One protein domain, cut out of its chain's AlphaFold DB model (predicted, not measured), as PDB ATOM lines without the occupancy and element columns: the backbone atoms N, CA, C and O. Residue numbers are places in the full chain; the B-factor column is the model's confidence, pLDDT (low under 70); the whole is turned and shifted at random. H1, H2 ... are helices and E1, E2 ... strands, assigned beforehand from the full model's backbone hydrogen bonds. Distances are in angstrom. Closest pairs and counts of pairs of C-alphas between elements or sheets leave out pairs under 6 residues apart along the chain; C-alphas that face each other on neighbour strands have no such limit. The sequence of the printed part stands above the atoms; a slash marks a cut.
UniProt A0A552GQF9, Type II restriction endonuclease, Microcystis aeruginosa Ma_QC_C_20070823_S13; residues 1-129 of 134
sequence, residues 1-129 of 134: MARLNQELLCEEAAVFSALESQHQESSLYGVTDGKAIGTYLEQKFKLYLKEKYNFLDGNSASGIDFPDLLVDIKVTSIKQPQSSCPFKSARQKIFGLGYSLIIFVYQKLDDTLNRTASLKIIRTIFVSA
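Overview. This is residues 1 to 129 of the 134 residues of the protein "Type II restriction endonuclease" of Microcystis aeruginosa Ma_QC_C_20070823_S13 (UniProt A0A552GQF9). A strongly twisted sheet of three strands has two long helices packed on one face, H1 along the strands and H2 across them. The long hairpin E2 and E3 reaches one end of the longest axis, and the small helix H3 lies off the sheet at the other end. The 129 printed residues hold H1, H2, E1, H3, E2 and E3 in that order, a mixed class; the sheet runs E1 E2 E3 and is mixed. The whole is compact, with a radius of gyration of the C-alphas of 15.1 A and spans of 48 by 38 by 24 A.

Along the chain. H1, residues 6 to 20, begins at C-alpha 6 (8.919, 23.840, -20.983) and is 20.2 A long. H2, residues 34 to 50, measures 24.2 A. E1 is residues 71 to 77, 19.9 A, and H3 residues 90 to 95, 8.8 A. E2, residues 100 to 111, measures 34.6 A; E3, residues 116 to 127, measures 31.6 A, bends by 51 degrees at residue 122 and ends at C-alpha 127 (8.177, 13.583, -25.435).

Arrangement. E1 and E2 are parallel, with N 74 and O 102 2.8 A apart. E2 and E3 form an antiparallel hairpin, with N 103 and O 125 2.8 A apart. H1 is on the sheet at a height of 9.2 A; its closest C-alphas to E3 are Ser 17 and Ile 121, 5.5 A. H2 is on it at 5.7 A; its closest to E1 are Gly 38 and Val 75, 5.0 A. H1 and H2, two layers with the sheet, touch at Phe 16 and Phe 45, their closest C-alphas, 7.1 A, at a steep tilt of 63 degrees, opposite ways. H3 is not on the sheet and is apart from H1, H2 and E3; E1, H3 and E2 make a strand-helix-strand unit, two parallel neighbour strands with a helix between, its crossover right-handed. In H1, H2 and H3 every O i to N i+4 pair is within hydrogen-bond range.

Size, cuts and confidence. The C-alphas of Arg 91 and Leu 113, the two farthest apart, are 49.5 A apart. The printed part has no cut. The links H1 to H2, H2 to E1 and E1 to H3 are long. Residues 59 to 62 and 82 to 85 are under 70 in pLDDT.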
ATOM      1  N   MET A   1      13.084  40.490 -21.007       79.38
ATOM      2  CA  MET A   1      12.546  39.278 -21.660       79.38
ATOM      3  C   MET A   1      12.190  38.263 -20.590       79.38
ATOM      4  O   MET A   1      12.893  38.207 -19.586       79.38
ATOM      5  N   ALA A   2      11.099  37.520 -20.770       91.50
ATOM      6  CA  ALA A   2      10.703  36.460 -19.841       91.50
ATOM      7  C   ALA A   2      11.671  35.265 -19.931       91.50
ATOM      8  O   ALA A   2      12.329  35.079 -20.956       91.50
ATOM      9  N   ARG A   3      11.780  34.462 -18.864       94.19
ATOM     10  CA  ARG A   3      12.562  33.217 -18.897       94.19
ATOM     11  C   ARG A   3      11.751  32.135 -19.607       94.19
ATOM     12  O   ARG A   3      10.584  31.947 -19.276       94.19
ATOM     13  N   LEU A   4      12.369  31.428 -20.551       96.12
ATOM     14  CA  LEU A   4      11.730  30.290 -21.212       96.12
ATOM     15  C   LEU A   4      11.538  29.139 -20.212       96.12
ATOM     16  O   LEU A   4      12.430  28.862 -19.409       96.12
ATOM     17  N   ASN A   5      10.393  28.463 -20.270       95.50
ATOM     18  CA  ASN A   5      10.118  27.219 -19.548       95.50
ATOM     19  C   ASN A   5       9.572  26.163 -20.533       95.50
ATOM     20  O   ASN A   5       9.383  26.465 -21.711       95.50
ATOM     21  N   GLN A   6       9.349  24.923 -20.085       94.62
ATOM     22  CA  GLN A   6       8.919  23.840 -20.983       94.62
ATOM     23  C   GLN A   6       7.511  24.046 -21.571       94.62
ATOM     24  O   GLN A   6       7.287  23.688 -22.726       94.62
ATOM     25  N   GLU A   7       6.581  24.634 -20.814       96.12
ATOM     26  CA  GLU A   7       5.216  24.917 -21.285       96.12
ATOM     27  C   GLU A   7       5.247  25.956 -22.411       96.12
ATOM     28  O   GLU A   7       4.777  25.690 -23.517       96.12
ATOM     29  N   LEU A   8       5.932  27.079 -22.174       97.12
ATOM     30  CA  LEU A   8       6.153  28.130 -23.167       97.12
ATOM     31  C   LEU A   8       6.907  27.603 -24.390       97.12
ATOM     32  O   LEU A   8       6.575  27.961 -25.513       97.12
ATOM     33  N   LEU A   9       7.900  26.724 -24.205       96.81
ATOM     34  CA  LEU A   9       8.609  26.092 -25.319       96.81
ATOM     35  C   LEU A   9       7.651  25.290 -26.212       96.81
ATOM     36  O   LEU A   9       7.765  25.360 -27.435       96.81
ATOM     37  N   CYS A  10       6.709  24.545 -25.626       97.25
ATOM     38  CA  CYS A  10       5.722  23.776 -26.384       97.25
ATOM     39  C   CYS A  10       4.741  24.684 -27.137       97.25
ATOM     40  O   CYS A  10       4.459  24.439 -28.312       97.25
ATOM     41  N   GLU A  11       4.251  25.742 -26.487       97.75
ATOM     42  CA  GLU A  11       3.377  26.740 -27.116       97.75
ATOM     43  C   GLU A  11       4.081  27.437 -28.285       97.75
ATOM     44  O   GLU A  11       3.571  27.479 -29.406       97.75
ATOM     45  N   GLU A  12       5.302  27.916 -28.054       97.94
ATOM     46  CA  GLU A  12       6.106  28.595 -29.065       97.94
ATOM     47  C   GLU A  12       6.496  27.667 -30.210       97.94
ATOM     48  O   GLU A  12       6.529  28.102 -31.358       97.94
ATOM     49  N   ALA A  13       6.737  26.383 -29.944       98.00
ATOM     50  CA  ALA A  13       6.975  25.405 -30.995       98.00
ATOM     51  C   ALA A  13       5.738  25.198 -31.876       98.00
ATOM     52  O   ALA A  13       5.877  25.080 -33.094       98.00
ATOM     53  N   ALA A  14       4.531  25.180 -31.301       97.75
ATOM     54  CA  ALA A  14       3.294  25.095 -32.074       97.75
ATOM     55  C   ALA A  14       3.098  26.339 -32.958       97.75
ATOM     56  O   ALA A  14       2.819  26.207 -34.153       97.75
ATOM     57  N   VAL A  15       3.325  27.535 -32.406       98.19
ATOM     58  CA  VAL A  15       3.255  28.801 -33.154       98.19
ATOM     59  C   VAL A  15       4.309  28.842 -34.262       98.19
ATOM     60  O   VAL A  15       3.977  29.086 -35.422       98.19
ATOM     61  N   PHE A  16       5.563  28.528 -33.937       98.31
ATOM     62  CA  PHE A  16       6.663  28.464 -34.894       98.31
ATOM     63  C   PHE A  16       6.366  27.487 -36.032       98.31
ATOM     64  O   PHE A  16       6.595  27.809 -37.190       98.31
ATOM     65  N   SER A  17       5.783  26.325 -35.730       98.00
ATOM     66  CA  SER A  17       5.422  25.327 -36.744       98.00
ATOM     67  C   SER A  17       4.416  25.864 -37.762       98.00
ATOM     68  O   SER A  17       4.535  25.588 -38.958       98.00
ATOM     69  N   ALA A  18       3.431  26.642 -37.302       97.88
ATOM     70  CA  ALA A  18       2.433  27.263 -38.166       97.88
ATOM     71  C   ALA A  18       3.029  28.381 -39.034       97.88
ATOM     72  O   ALA A  18       2.681  28.479 -40.212       97.88
ATOM     73  N   LEU A  19       3.935  29.187 -38.467       97.62
ATOM     74  CA  LEU A  19       4.653  30.243 -39.183       97.62
ATOM     75  C   LEU A  19       5.611  29.661 -40.229       97.62
ATOM     76  O   LEU A  19       5.554  30.033 -41.398       97.62
ATOM     77  N   GLU A  20       6.439  28.694 -39.833       97.44
ATOM     78  CA  GLU A  20       7.437  28.077 -40.708       97.44
ATOM     79  C   GLU A  20       6.795  27.346 -41.887       97.44
ATOM     80  O   GLU A  20       7.300  27.400 -43.004       97.44
ATOM     81  N   SER A  21       5.629  26.731 -41.671       97.19
ATOM     82  CA  SER A  21       4.884  26.057 -42.739       97.19
ATOM     83  C   SER A  21       4.415  26.996 -43.855       97.19
ATOM     84  O   SER A  21       4.041  26.515 -44.924       97.19
ATOM     85  N   GLN A  22       4.402  28.309 -43.613       96.06
ATOM     86  CA  GLN A  22       4.038  29.338 -44.591       96.06
ATOM     87  C   GLN A  22       5.267  30.061 -45.161       96.06
ATOM     88  O   GLN A  22       5.133  30.859 -46.088       96.06
ATOM     89  N   HIS A  23       6.461  29.783 -44.632       96.25
ATOM     90  CA  HIS A  23       7.699  30.419 -45.058       96.25
ATOM     91  C   HIS A  23       8.272  29.739 -46.303       96.25
ATOM     92  O   HIS A  23       8.378  28.512 -46.383       96.25
ATOM     93  N   GLN A  24       8.681  30.560 -47.268       95.81
ATOM     94  CA  GLN A  24       9.448  30.119 -48.426       95.81
ATOM     95  C   GLN A  24      10.922  30.452 -48.216       95.81
ATOM     96  O   GLN A  24      11.294  31.606 -48.023       95.81
ATOM     97  N   GLU A  25      11.766  29.433 -48.296       96.25
ATOM     98  CA  GLU A  25      13.194  29.527 -48.047       96.25
ATOM     99  C   GLU A  25      13.989  29.178 -49.306       96.25
ATOM    100  O   GLU A  25      14.028  28.026 -49.747       96.25
ATOM    101  N   SER A  26      14.666  30.170 -49.886       96.25
ATOM    102  CA  SER A  26      15.508  29.970 -51.070       96.25
ATOM    103  C   SER A  26      16.731  29.100 -50.783       96.25
ATOM    104  O   SER A  26      17.131  28.314 -51.639       96.25
ATOM    105  N   SER A  27      17.316  29.194 -49.581       95.50
ATOM    106  CA  SER A  27      18.532  28.438 -49.230       95.50
ATOM    107  C   SER A  27      18.312  26.925 -49.138       95.50
ATOM    108  O   SER A  27      19.269  26.156 -49.204       95.50
ATOM    109  N   LEU A  28      17.055  26.483 -49.039       96.25
ATOM    110  CA  LEU A  28      16.691  25.072 -48.972       96.25
ATOM    111  C   LEU A  28      16.292  24.475 -50.328       96.25
ATOM    112  O   LEU A  28      16.103  23.259 -50.418       96.25
ATOM    113  N   TYR A  29      16.165  25.274 -51.389       96.94
ATOM    114  CA  TYR A  29      15.779  24.760 -52.705       96.94
ATOM    115  C   TYR A  29      16.770  23.701 -53.209       96.94
ATOM    116  O   TYR A  29      17.978  23.926 -53.245       96.94
ATOM    117  N   GLY A  30      16.262  22.516 -53.570       94.75
ATOM    118  CA  GLY A  30      17.086  21.395 -54.037       94.75
ATOM    119  C   GLY A  30      17.924  20.697 -52.956       94.75
ATOM    120  O   GLY A  30      18.560  19.686 -53.247       94.75
ATOM    121  N   VAL A  31      17.908  21.170 -51.703       95.00
ATOM    122  CA  VAL A  31      18.568  20.482 -50.584       95.00
ATOM    123  C   VAL A  31      17.803  19.201 -50.249       95.00
ATOM    124  O   VAL A  31      16.597  19.233 -49.992       95.00
ATOM    125  N   THR A  32      18.512  18.073 -50.244       91.19
ATOM    126  CA  THR A  32      17.972  16.742 -49.918       91.19
ATOM    127  C   THR A  32      18.581  16.139 -48.654       91.19
ATOM    128  O   THR A  32      18.016  15.198 -48.099       91.19
ATOM    129  N   ASP A  33      19.698  16.687 -48.166       91.31
ATOM    130  CA  ASP A  33      20.309  16.261 -46.911       91.31
ATOM    131  C   ASP A  33      19.429  16.672 -45.725       91.31
ATOM    132  O   ASP A  33      19.335  17.846 -45.352       91.31
ATOM    133  N   GLY A  34      18.770  15.686 -45.117       90.38
ATOM    134  CA  GLY A  34      17.891  15.930 -43.983       90.38
ATOM    135  C   GLY A  34      18.625  16.401 -42.727       90.38
ATOM    136  O   GLY A  34      17.974  17.019 -41.886       90.38
ATOM    137  N   LYS A  35      19.947  16.197 -42.615       89.62
ATOM    138  CA  LYS A  35      20.746  16.803 -41.544       89.62
ATOM    139  C   LYS A  35      20.870  18.307 -41.754       89.62
ATOM    140  O   LYS A  35      20.576  19.054 -40.829       89.62
ATOM    141  N   ALA A  36      21.229  18.750 -42.959       92.75
ATOM    142  CA  ALA A  36      21.303  20.173 -43.292       92.75
ATOM    143  C   ALA A  36      19.955  20.886 -43.072       92.75
ATOM    144  O   ALA A  36      19.911  21.944 -42.447       92.75
ATOM    145  N   ILE A  37      18.847  20.271 -43.505       94.44
ATOM    146  CA  ILE A  37      17.492  20.802 -43.264       94.44
ATOM    147  C   ILE A  37      17.171  20.837 -41.762       94.44
ATOM    148  O   ILE A  37      16.604  21.812 -41.272       94.44
ATOM    149  N   GLY A  38      17.538  19.786 -41.022       93.25
ATOM    150  CA  GLY A  38      17.341  19.722 -39.576       93.25
ATOM    151  C   GLY A  38      18.093  20.825 -38.835       93.25
ATOM    152  O   GLY A  38      17.498  21.530 -38.027       93.25
ATOM    153  N   THR A  39      19.366  21.031 -39.177       93.06
ATOM    154  CA  THR A  39      20.202  22.103 -38.626       93.06
ATOM    155  C   THR A  39      19.636  23.487 -38.934       93.06
ATOM    156  O   THR A  39      19.598  24.326 -38.039       93.06
ATOM    157  N   TYR A  40      19.143  23.725 -40.156       95.75
ATOM    158  CA  TYR A  40      18.464  24.979 -40.499       95.75
ATOM    159  C   TYR A  40      17.276  25.247 -39.566       95.75
ATOM    160  O   TYR A  40      17.187  26.319 -38.968       95.75
ATOM    161  N   LEU A  41      16.377  24.266 -39.420       96.00
ATOM    162  CA  LEU A  41      15.151  24.444 -38.645       96.00
ATOM    163  C   LEU A  41      15.454  24.641 -37.153       96.00
ATOM    164  O   LEU A  41      14.863  25.512 -36.519       96.00
ATOM    165  N   GLU A  42      16.400  23.871 -36.610       94.94
ATOM    166  CA  GLU A  42      16.867  23.998 -35.226       94.94
ATOM    167  C   GLU A  42      17.414  25.406 -34.951       94.94
ATOM    168  O   GLU A  42      16.980  26.076 -34.012       94.94
ATOM    169  N   GLN A  43      18.328  25.886 -35.799       94.62
ATOM    170  CA  GLN A  43      18.920  27.215 -35.659       94.62
ATOM    171  C   GLN A  43      17.861  28.312 -35.773       94.62
ATOM    172  O   GLN A  43      17.838  29.234 -34.956       94.62
ATOM    173  N   LYS A  44      16.954  28.200 -36.747       96.94
ATOM    174  CA  LYS A  44      15.886  29.178 -36.956       96.94
ATOM    175  C   LYS A  44      14.924  29.238 -35.773       96.94
ATOM    176  O   LYS A  44      14.572  30.330 -35.337       96.94
ATOM    177  N   PHE A  45      14.553  28.091 -35.205       97.25
ATOM    178  CA  PHE A  45      13.699  28.048 -34.021       97.25
ATOM    179  C   PHE A  45      14.387  28.657 -32.792       97.25
ATOM    180  O   PHE A  45      13.785  29.462 -32.081       97.25
ATOM    181  N   LYS A  46      15.672  28.352 -32.568       95.31
ATOM    182  CA  LYS A  46      16.460  28.975 -31.493       95.31
ATOM    183  C   LYS A  46      16.542  30.496 -31.656       95.31
ATOM    184  O   LYS A  46      16.390  31.212 -30.669       95.31
ATOM    185  N   LEU A  47      16.751  30.999 -32.875       95.75
ATOM    186  CA  LEU A  47      16.751  32.441 -33.157       95.75
ATOM    187  C   LEU A  47      15.383  33.075 -32.874       95.75
ATOM    188  O   LEU A  47      15.321  34.064 -32.149       95.75
ATOM    189  N   TYR A  48      14.301  32.452 -33.343       97.06
ATOM    190  CA  TYR A  48      12.927  32.878 -33.064       97.06
ATOM    191  C   TYR A  48      12.638  32.994 -31.557       97.06
ATOM    192  O   TYR A  48      12.040  33.968 -31.101       97.06
ATOM    193  N   LEU A  49      13.100  32.031 -30.753       96.81
ATOM    194  CA  LEU A  49      12.936  32.078 -29.299       96.81
ATOM    195  C   LEU A  49      13.786  33.176 -28.643       96.81
ATOM    196  O   LEU A  49      13.324  33.808 -27.691       96.81
ATOM    197  N   LYS A  50      15.012  33.419 -29.130       95.50
ATOM    198  CA  LYS A  50      15.930  34.442 -28.585       95.50
ATOM    199  C   LYS A  50      15.392  35.862 -28.725       95.50
ATOM    200  O   LYS A  50      15.750  36.728 -27.933       95.50
ATOM    201  N   GLU A  51      14.522  36.108 -29.699       95.62
ATOM    202  CA  GLU A  51      13.855  37.404 -29.864       95.62
ATOM    203  C   GLU A  51      12.814  37.688 -28.769       95.62
ATOM    204  O   GLU A  51      12.415  38.837 -28.583       95.62
ATOM    205  N   LYS A  52      12.371  36.664 -28.029       95.75
ATOM    206  CA  LYS A  52      11.255  36.760 -27.074       95.75
ATOM    207  C   LYS A  52      11.649  36.420 -25.637       95.75
ATOM    208  O   LYS A  52      11.145  37.032 -24.688       95.75
ATOM    209  N   TYR A  53      12.554  35.458 -25.469       96.56
ATOM    210  CA  TYR A  53      12.872  34.849 -24.182       96.56
ATOM    211  C   TYR A  53      14.366  34.845 -23.891       96.56
ATOM    212  O   TYR A  53      15.205  34.787 -24.783       96.56
ATOM    213  N   ASN A  54      14.686  34.829 -22.599       92.81
ATOM    214  CA  ASN A  54      16.027  34.537 -22.119       92.81
ATOM    215  C   ASN A  54      16.142  33.044 -21.769       92.81
ATOM    216  O   ASN A  54      15.349  32.534 -20.971       92.81
ATOM    217  N   PHE A  55      17.126  32.360 -22.346       92.44
ATOM    218  CA  PHE A  55      17.461  30.964 -22.061       92.44
ATOM    219  C   PHE A  55      18.925  30.684 -22.415       92.44
ATOM    220  O   PHE A  55      19.527  31.397 -23.220       92.44
ATOM    221  N   LEU A  56      19.495  29.641 -21.812       86.25
ATOM    222  CA  LEU A  56      20.839  29.184 -22.139       86.25
ATOM    223  C   LEU A  56      20.798  28.364 -23.430       86.25
ATOM    224  O   LEU A  56      20.125  27.336 -23.494       86.25
ATOM    225  N   ASP A  57      21.505  28.836 -24.454       80.50
ATOM    226  CA  ASP A  57      21.629  28.125 -25.723       80.50
ATOM    227  C   ASP A  57      22.616  26.965 -25.564       80.50
ATOM    228  O   ASP A  57      23.796  27.167 -25.260       80.50
ATOM    229  N   GLY A  58      22.121  25.741 -25.724       75.88
ATOM    230  CA  GLY A  58      22.947  24.548 -25.737       75.88
ATOM    231  C   GLY A  58      23.779  24.479 -27.010       75.88
ATOM    232  O   GLY A  58      23.311  24.776 -28.110       75.88
ATOM    233  N   ASN A  59      25.035  24.063 -26.878       62.50
ATOM    234  CA  ASN A  59      25.890  23.796 -28.031       62.50
ATOM    235  C   ASN A  59      25.962  22.288 -28.319       62.50
ATOM    236  O   ASN A  59      25.771  21.452 -27.430       62.50
ATOM    237  N   SER A  60      26.318  21.925 -29.553       53.94
ATOM    238  CA  SER A  60      26.455  20.523 -29.974       53.94
ATOM    239  C   SER A  60      27.481  19.727 -29.147       53.94
ATOM    240  O   SER A  60      27.426  18.501 -29.134       53.94
ATOM    241  N   ALA A  61      28.396  20.402 -28.436       50.12
ATOM    242  CA  ALA A  61      29.369  19.772 -27.540       50.12
ATOM    243  C   ALA A  61      28.769  19.385 -26.171       50.12
ATOM    244  O   ALA A  61      29.171  18.376 -25.595       50.12
ATOM    245  N   SER A  62      27.780  20.136 -25.675       57.62
ATOM    246  CA  SER A  62      26.992  19.811 -24.476       57.62
ATOM    247  C   SER A  62      25.976  18.692 -24.734       57.62
ATOM    248  O   SER A  62      25.658  17.910 -23.838       57.62
ATOM    249  N   GLY A  63      25.541  18.550 -25.990       75.25
ATOM    250  CA  GLY A  63      24.717  17.441 -26.467       75.25
ATOM    251  C   GLY A  63      23.226  17.529 -26.129       75.25
ATOM    252  O   GLY A  63      22.563  16.505 -26.273       75.25
ATOM    253  N   ILE A  64      22.739  18.691 -25.671       84.38
ATOM    254  CA  ILE A  64      21.317  19.021 -25.462       84.38
ATOM    255  C   ILE A  64      21.091  20.471 -25.910       84.38
ATOM    256  O   ILE A  64      21.855  21.350 -25.513       84.38
ATOM    257  N   ASP A  65      20.041  20.727 -26.689       89.38
ATOM    258  CA  ASP A  65      19.736  22.064 -27.224       89.38
ATOM    259  C   ASP A  65      19.298  23.107 -26.188       89.38
ATOM    260  O   ASP A  65      19.672  24.274 -26.298       89.38
ATOM    261  N   PHE A  66      18.536  22.702 -25.170       91.75
ATOM    262  CA  PHE A  66      18.101  23.564 -24.066       91.75
ATOM    263  C   PHE A  66      18.515  22.957 -22.718       91.75
ATOM    264  O   PHE A  66      17.699  22.293 -22.066       91.75
ATOM    265  N   PRO A  67      19.763  23.171 -22.260       90.50
ATOM    266  CA  PRO A  67      20.276  22.554 -21.036       90.50
ATOM    267  C   PRO A  67      19.458  22.904 -19.788       90.50
ATOM    268  O   PRO A  67      19.136  22.017 -19.005       90.50
ATOM    269  N   ASP A  68      19.044  24.169 -19.648       90.00
ATOM    270  CA  ASP A  68      18.219  24.650 -18.526       90.00
ATOM    271  C   ASP A  68      16.847  23.966 -18.446       90.00
ATOM    272  O   ASP A  68      16.253  23.882 -17.372       90.00
ATOM    273  N   LEU A  69      16.330  23.513 -19.590       92.38
ATOM    274  CA  LEU A  69      15.023  22.870 -19.691       92.38
ATOM    275  C   LEU A  69      15.132  21.350 -19.742       92.38
ATOM    276  O   LEU A  69      14.104  20.689 -19.641       92.38
ATOM    277  N   LEU A  70      16.340  20.802 -19.913       92.75
ATOM    278  CA  LEU A  70      16.564  19.399 -20.258       92.75
ATOM    279  C   LEU A  70      15.692  18.985 -21.453       92.75
ATOM    280  O   LEU A  70      14.970  17.992 -21.387       92.75
ATOM    281  N   VAL A  71      15.723  19.777 -22.531       93.25
ATOM    282  CA  VAL A  71      15.001  19.487 -23.780       93.25
ATOM    283  C   VAL A  71      15.966  19.506 -24.957       93.25
ATOM    284  O   VAL A  71      16.746  20.444 -25.103       93.25
ATOM    285  N   ASP A  72      15.879  18.495 -25.815       92.38
ATOM    286  CA  ASP A  72      16.623  18.412 -27.073       92.38
ATOM    287  C   ASP A  72      15.673  18.502 -28.276       92.38
ATOM    288  O   ASP A  72      14.552  17.981 -28.231       92.38
ATOM    289  N   ILE A  73      16.095  19.160 -29.354       93.00
ATOM    290  CA  ILE A  73      15.316  19.279 -30.585       93.00
ATOM    291  C   ILE A  73      15.675  18.115 -31.505       93.00
ATOM    292  O   ILE A  73      16.835  17.787 -31.755       93.00
ATOM    293  N   LYS A  74      14.650  17.492 -32.081       92.06
ATOM    294  CA  LYS A  74      14.806  16.564 -33.197       92.06
ATOM    295  C   LYS A  74      13.976  17.027 -34.371       92.06
ATOM    296  O   LYS A  74      12.805  17.365 -34.242       92.06
ATOM    297  N   VAL A  75      14.584  17.003 -35.546       93.69
ATOM    298  CA  VAL A  75      13.926  17.379 -36.792       93.69
ATOM    299  C   VAL A  75      14.013  16.200 -37.741       93.69
ATOM    300  O   VAL A  75      15.091  15.656 -37.972       93.69
ATOM    301  N   THR A  76      12.876  15.770 -38.280       94.06
ATOM    302  CA  THR A  76      12.822  14.594 -39.147       94.06
ATOM    303  C   THR A  76      11.842  14.777 -40.297       94.06
ATOM    304  O   THR A  76      10.777  15.372 -40.147       94.06
ATOM    305  N   SER A  77      12.197  14.245 -41.466       94.19
ATOM    306  CA  SER A  77      11.313  14.237 -42.630       94.19
ATOM    307  C   SER A  77      10.279  13.122 -42.503       94.19
ATOM    308  O   SER A  77      10.599  12.010 -42.083       94.19
ATOM    309  N   ILE A  78       9.044  13.399 -42.926       93.88
ATOM    310  CA  ILE A  78       7.986  12.388 -43.042       93.88
ATOM    311  C   ILE A  78       8.280  11.360 -44.146       93.88
ATOM    312  O   ILE A  78       7.829  10.223 -44.065       93.88
ATOM    313  N   LYS A  79       9.018  11.759 -45.195       88.38
ATOM    314  CA  LYS A  79       9.338  10.889 -46.341       88.38
ATOM    315  C   LYS A  79      10.546  10.005 -46.057       88.38
ATOM    316  O   LYS A  79      10.582   8.858 -46.483       88.38
ATOM    317  N   GLN A  80      11.536  10.562 -45.370       81.94
ATOM    318  CA  GLN A  80      12.783   9.880 -45.058       81.94
ATOM    319  C   GLN A  80      13.194  10.239 -43.629       81.94
ATOM    320  O   GLN A  80      13.877  11.249 -43.424       81.94
ATOM    321  N   PRO A  81      12.753   9.447 -42.637       78.44
ATOM    322  CA  PRO A  81      13.116   9.679 -41.253       78.44
ATOM    323  C   PRO A  81      14.634   9.743 -41.094       78.44
ATOM    324  O   PRO A  81      15.363   8.932 -41.666       78.44
ATOM    325  N   GLN A  82      15.118  10.722 -40.335       69.94
ATOM    326  CA  GLN A  82      16.548  10.839 -40.073       69.94
ATOM    327  C   GLN A  82      16.994   9.729 -39.113       69.94
ATOM    328  O   GLN A  82      16.517   9.645 -37.983       69.94
ATOM    329  N   SER A  83      17.929   8.882 -39.551       60.62
ATOM    330  CA  SER A  83      18.491   7.798 -38.743       60.62
ATOM    331  C   SER A  83      19.594   8.324 -37.820       60.62
ATOM    332  O   SER A  83      20.781   8.086 -38.048       60.62
ATOM    333  N   SER A  84      19.224   9.065 -36.777       68.06
ATOM    334  CA  SER A  84      20.148   9.365 -35.678       68.06
ATOM    335  C   SER A  84      19.644   8.698 -34.404       68.06
ATOM    336  O   SER A  84      18.519   8.934 -33.972       68.06
ATOM    337  N   CYS A  85      20.458   7.807 -33.834       66.69
ATOM    338  CA  CYS A  85      20.159   7.205 -32.541       66.69
ATOM    339  C   CYS A  85      20.463   8.241 -31.450       66.69
ATOM    340  O   CYS A  85      21.609   8.690 -31.372       66.69
ATOM    341  N   PRO A  86      19.490   8.629 -30.607       70.00
ATOM    342  CA  PRO A  86      19.752   9.567 -29.518       70.00
ATOM    343  C   PRO A  86      20.510   8.902 -28.356       70.00
ATOM    344  O   PRO A  86      21.116   9.586 -27.531       70.00
ATOM    345  N   PHE A  87      20.509   7.567 -28.290       74.75
ATOM    346  CA  PHE A  87      21.159   6.810 -27.229       74.75
ATOM    347  C   PHE A  87      22.669   6.707 -27.463       74.75
ATOM    348  O   PHE A  87      23.129   6.101 -28.431       74.75
ATOM    349  N   LYS A  88      23.450   7.229 -26.517       76.94
ATOM    350  CA  LYS A  88      24.911   7.071 -26.459       76.94
ATOM    351  C   LYS A  88      25.326   5.729 -25.844       76.94
ATOM    352  O   LYS A  88      26.495   5.366 -25.898       76.94
ATOM    353  N   SER A  89      24.395   4.994 -25.226       78.31
ATOM    354  CA  SER A  89      24.654   3.683 -24.619       78.31
ATOM    355  C   SER A  89      23.399   2.807 -24.554       78.31
ATOM    356  O   SER A  89      22.277   3.317 -24.519       78.31
ATOM    357  N   ALA A  90      23.583   1.486 -24.440       79.00
ATOM    358  CA  ALA A  90      22.488   0.536 -24.211       79.00
ATOM    359  C   ALA A  90      21.701   0.837 -22.922       79.00
ATOM    360  O   ALA A  90      20.498   0.603 -22.860       79.00
ATOM    361  N   ARG A  91      22.358   1.416 -21.908       79.88
ATOM    362  CA  ARG A  91      21.698   1.836 -20.668       79.88
ATOM    363  C   ARG A  91      20.658   2.925 -20.927       79.88
ATOM    364  O   ARG A  91      19.561   2.831 -20.395       79.88
ATOM    365  N   GLN A  92      20.973   3.923 -21.751       81.00
ATOM    366  CA  GLN A  92      19.997   4.967 -22.083       81.00
ATOM    367  C   GLN A  92      18.831   4.418 -22.903       81.00
ATOM    368  O   GLN A  92      17.716   4.891 -22.753       81.00
ATOM    369  N   LYS A  93      19.062   3.387 -23.720       79.75
ATOM    370  CA  LYS A  93      17.975   2.712 -24.434       79.75
ATOM    371  C   LYS A  93      16.966   2.077 -23.464       79.75
ATOM    372  O   LYS A  93      15.770   2.207 -23.659       79.75
ATOM    373  N   ILE A  94      17.454   1.457 -22.389       79.25
ATOM    374  CA  ILE A  94      16.619   0.765 -21.389       79.25
ATOM    375  C   ILE A  94      15.970   1.731 -20.385       79.25
ATOM    376  O   ILE A  94      14.852   1.499 -19.944       79.25
ATOM    377  N   PHE A  95      16.675   2.788 -19.976       82.06
ATOM    378  CA  PHE A  95      16.230   3.672 -18.887       82.06
ATOM    379  C   PHE A  95      15.810   5.073 -19.348       82.06
ATOM    380  O   PHE A  95      15.394   5.886 -18.526       82.06
ATOM    381  N   GLY A  96      15.920   5.366 -20.643       84.19
ATOM    382  CA  GLY A  96      15.638   6.673 -21.220       84.19
ATOM    383  C   GLY A  96      16.857   7.594 -21.292       84.19
ATOM    384  O   GLY A  96      17.951   7.307 -20.793       84.19
ATOM    385  N   LEU A  97      16.666   8.730 -21.959       85.00
ATOM    386  CA  LEU A  97      17.711   9.711 -22.252       85.00
ATOM    387  C   LEU A  97      18.092  10.570 -21.037       85.00
ATOM    388  O   LEU A  97      19.222  11.055 -20.971       85.00
ATOM    389  N   GLY A  98      17.171  10.725 -20.081       88.00
ATOM    390  CA  GLY A  98      17.310  11.636 -18.938       88.00
ATOM    391  C   GLY A  98      16.964  13.096 -19.256       88.00
ATOM    392  O   GLY A  98      17.203  13.971 -18.432       88.00
ATOM    393  N   TYR A  99      16.414  13.357 -20.443       90.94
ATOM    394  CA  TYR A  99      15.931  14.654 -20.909       90.94
ATOM    395  C   TYR A  99      14.750  14.448 -21.867       90.94
ATOM    396  O   TYR A  99      14.570  13.359 -22.418       90.94
ATOM    397  N   SER A 100      13.933  15.481 -22.039       94.31
ATOM    398  CA  SER A 100      12.764  15.491 -22.919       94.31
ATOM    399  C   SER A 100      13.158  15.806 -24.367       94.31
ATOM    400  O   SER A 100      14.212  16.384 -24.629       94.31
ATOM    401  N   LEU A 101      12.299  15.466 -25.324       93.62
ATOM    402  CA  LEU A 101      12.494  15.771 -26.741       93.62
ATOM    403  C   LEU A 101      11.365  16.654 -27.260       93.62
ATOM    404  O   LEU A 101      10.197  16.409 -26.957       93.62
ATOM    405  N   ILE A 102      11.703  17.608 -28.123       95.69
ATOM    406  CA  ILE A 102      10.739  18.260 -29.004       95.69
ATOM    407  C   ILE A 102      11.031  17.873 -30.450       95.69
ATOM    408  O   ILE A 102      12.132  18.071 -30.958       95.69
ATOM    409  N   ILE A 103      10.056  17.251 -31.104       95.25
ATOM    410  CA  ILE A 103      10.232  16.628 -32.411       95.25
ATOM    411  C   ILE A 103       9.396  17.371 -33.446       95.25
ATOM    412  O   ILE A 103       8.167  17.343 -33.385       95.25
ATOM    413  N   PHE A 104      10.063  17.970 -34.429       97.00
ATOM    414  CA  PHE A 104       9.441  18.552 -35.612       97.00
ATOM    415  C   PHE A 104       9.460  17.542 -36.757       97.00
ATOM    416  O   PHE A 104      10.520  17.123 -37.232       97.00
ATOM    417  N   VAL A 105       8.274  17.159 -37.225       96.44
ATOM    418  CA  VAL A 105       8.104  16.289 -38.391       96.44
ATOM    419  C   VAL A 105       7.692  17.142 -39.578       96.44
ATOM    420  O   VAL A 105       6.587  17.689 -39.593       96.44
ATOM    421  N   TYR A 106       8.557  17.236 -40.585       96.25
ATOM    422  CA  TYR A 106       8.342  18.106 -41.738       96.25
ATOM    423  C   TYR A 106       8.128  17.334 -43.041       96.25
ATOM    424  O   TYR A 106       8.585  16.205 -43.230       96.25
ATOM    425  N   GLN A 107       7.471  17.993 -43.988       96.38
ATOM    426  CA  GLN A 107       7.480  17.653 -45.401       96.38
ATOM    427  C   GLN A 107       8.061  18.825 -46.180       96.38
ATOM    428  O   GLN A 107       7.535  19.933 -46.131       96.38
ATOM    429  N   LYS A 108       9.137  18.562 -46.918       95.50
ATOM    430  CA  LYS A 108       9.740  19.547 -47.812       95.50
ATOM    431  C   LYS A 108       9.067  19.519 -49.180       95.50
ATOM    432  O   LYS A 108       8.844  18.435 -49.736       95.50
ATOM    433  N   LEU A 109       8.771  20.703 -49.701       95.31
ATOM    434  CA  LEU A 109       8.234  20.928 -51.041       95.31
ATOM    435  C   LEU A 109       9.086  21.992 -51.731       95.31
ATOM    436  O   LEU A 109       9.235  23.088 -51.196       95.31
ATOM    437  N   ASP A 110       9.632  21.656 -52.896       96.19
ATOM    438  CA  ASP A 110      10.378  22.596 -53.733       96.19
ATOM    439  C   ASP A 110       9.437  23.254 -54.745       96.19
ATOM    440  O   ASP A 110       8.654  22.574 -55.410       96.19
ATOM    441  N   ASP A 111       9.542  24.574 -54.865       95.50
ATOM    442  CA  ASP A 111       8.913  25.387 -55.896       95.50
ATOM    443  C   ASP A 111       9.966  25.728 -56.955       95.50
ATOM    444  O   ASP A 111      10.890  26.516 -56.734       95.50
ATOM    445  N   THR A 112       9.835  25.104 -58.124       94.00
ATOM    446  CA  THR A 112      10.775  25.272 -59.236       94.00
ATOM    447  C   THR A 112      10.661  26.633 -59.917       94.00
ATOM    448  O   THR A 112      11.652  27.092 -60.485       94.00
ATOM    449  N   LEU A 113       9.497  27.290 -59.854       94.12
ATOM    450  CA  LEU A 113       9.271  28.596 -60.475       94.12
ATOM    451  C   LEU A 113       9.975  29.691 -59.677       94.12
ATOM    452  O   LEU A 113      10.706  30.499 -60.246       94.12
ATOM    453  N   ASN A 114       9.803  29.674 -58.355       94.88
ATOM    454  CA  ASN A 114      10.391  30.675 -57.465       94.88
ATOM    455  C   ASN A 114      11.795  30.296 -56.966       94.88
ATOM    456  O   ASN A 114      12.469  31.121 -56.354       94.88
ATOM    457  N   ARG A 115      12.253  29.065 -57.244       96.31
ATOM    458  CA  ARG A 115      13.510  28.492 -56.730       96.31
ATOM    459  C   ARG A 115      13.598  28.581 -55.203       96.31
ATOM    460  O   ARG A 115      14.640  28.928 -54.647       96.31
ATOM    461  N   THR A 116      12.496  28.257 -54.535       97.00
ATOM    462  CA  THR A 116      12.374  28.227 -53.072       97.00
ATOM    463  C   THR A 116      11.910  26.859 -52.599       97.00
ATOM    464  O   THR A 116      11.390  26.057 -53.372       97.00
ATOM    465  N   ALA A 117      12.105  26.566 -51.318       96.81
ATOM    466  CA  ALA A 117      11.508  25.412 -50.667       96.81
ATOM    467  C   ALA A 117      10.642  25.852 -49.488       96.81
ATOM    468  O   ALA A 117      10.938  26.842 -48.831       96.81
ATOM    469  N   SER A 118       9.607  25.080 -49.180       96.50
ATOM    470  CA  SER A 118       8.832  25.224 -47.945       96.50
ATOM    471  C   SER A 118       8.975  23.974 -47.085       96.50
ATOM    472  O   SER A 118       9.049  22.849 -47.596       96.50
ATOM    473  N   LEU A 119       9.019  24.172 -45.766       97.12
ATOM    474  CA  LEU A 119       9.005  23.101 -44.777       97.12
ATOM    475  C   LEU A 119       7.635  23.067 -44.110       97.12
ATOM    476  O   LEU A 119       7.399  23.718 -43.099       97.12
ATOM    477  N   LYS A 120       6.717  22.272 -44.659       97.44
ATOM    478  CA  LYS A 120       5.420  22.058 -44.022       97.44
ATOM    479  C   LYS A 120       5.612  21.207 -42.771       97.44
ATOM    480  O   LYS A 120       5.872  20.008 -42.881       97.44
ATOM    481  N   ILE A 121       5.467  21.802 -41.592       97.56
ATOM    482  CA  ILE A 121       5.533  21.089 -40.318       97.56
ATOM    483  C   ILE A 121       4.197  20.379 -40.099       97.56
ATOM    484  O   ILE A 121       3.160  21.000 -39.888       97.56
ATOM    485  N   ILE A 122       4.209  19.052 -40.208       96.12
ATOM    486  CA  ILE A 122       3.001  18.224 -40.116       96.12
ATOM    487  C   ILE A 122       2.683  17.910 -38.655       96.12
ATOM    488  O   ILE A 122       1.514  17.814 -38.284       96.12
ATOM    489  N   ARG A 123       3.718  17.693 -37.835       96.19
ATOM    490  CA  ARG A 123       3.572  17.393 -36.408       96.19
ATOM    491  C   ARG A 123       4.684  18.039 -35.604       96.19
ATOM    492  O   ARG A 123       5.837  18.026 -36.031       96.19
ATOM    493  N   THR A 124       4.313  18.463 -34.406       96.62
ATOM    494  CA  THR A 124       5.223  18.934 -33.367       96.62
ATOM    495  C   THR A 124       4.890  18.155 -32.112       96.62
ATOM    496  O   THR A 124       3.753  18.183 -31.644       96.62
ATOM    497  N   ILE A 125       5.839  17.351 -31.645       96.44
ATOM    498  CA  ILE A 125       5.608  16.344 -30.610       96.44
ATOM    499  C   ILE A 125       6.546  16.632 -29.449       96.44
ATOM    500  O   ILE A 125       7.756  16.675 -29.642       96.44
ATOM    501  N   PHE A 126       5.993  16.771 -28.250       96.19
ATOM    502  CA  PHE A 126       6.776  16.779 -27.023       96.19
ATOM    503  C   PHE A 126       6.780  15.379 -26.405       96.19
ATOM    504  O   PHE A 126       5.725  14.775 -26.192       96.19
ATOM    505  N   VAL A 127       7.970  14.853 -26.133       94.50
ATOM    506  CA  VAL A 127       8.177  13.583 -25.435       94.50
ATOM    507  C   VAL A 127       8.861  13.906 -24.120       94.50
ATOM    508  O   VAL A 127      10.005  14.352 -24.116       94.50
ATOM    509  N   SER A 128       8.160  13.700 -23.009       93.62
ATOM    510  CA  SER A 128       8.741  13.916 -21.688       93.62
ATOM    511  C   SER A 128       9.852  12.897 -21.409       93.62
ATOM    512  O   SER A 128       9.835  11.790 -21.955       93.62
ATOM    513  N   ALA A 129      10.821  13.262 -20.569       91.38
ATOM    514  CA  ALA A 129      11.990  12.436 -20.269       91.38
ATOM    515  C   ALA A 129      11.627  11.007 -19.823       91.38
ATOM    516  O   ALA A 129      12.304  10.052 -20.205       91.38
TER     517      ALA A 129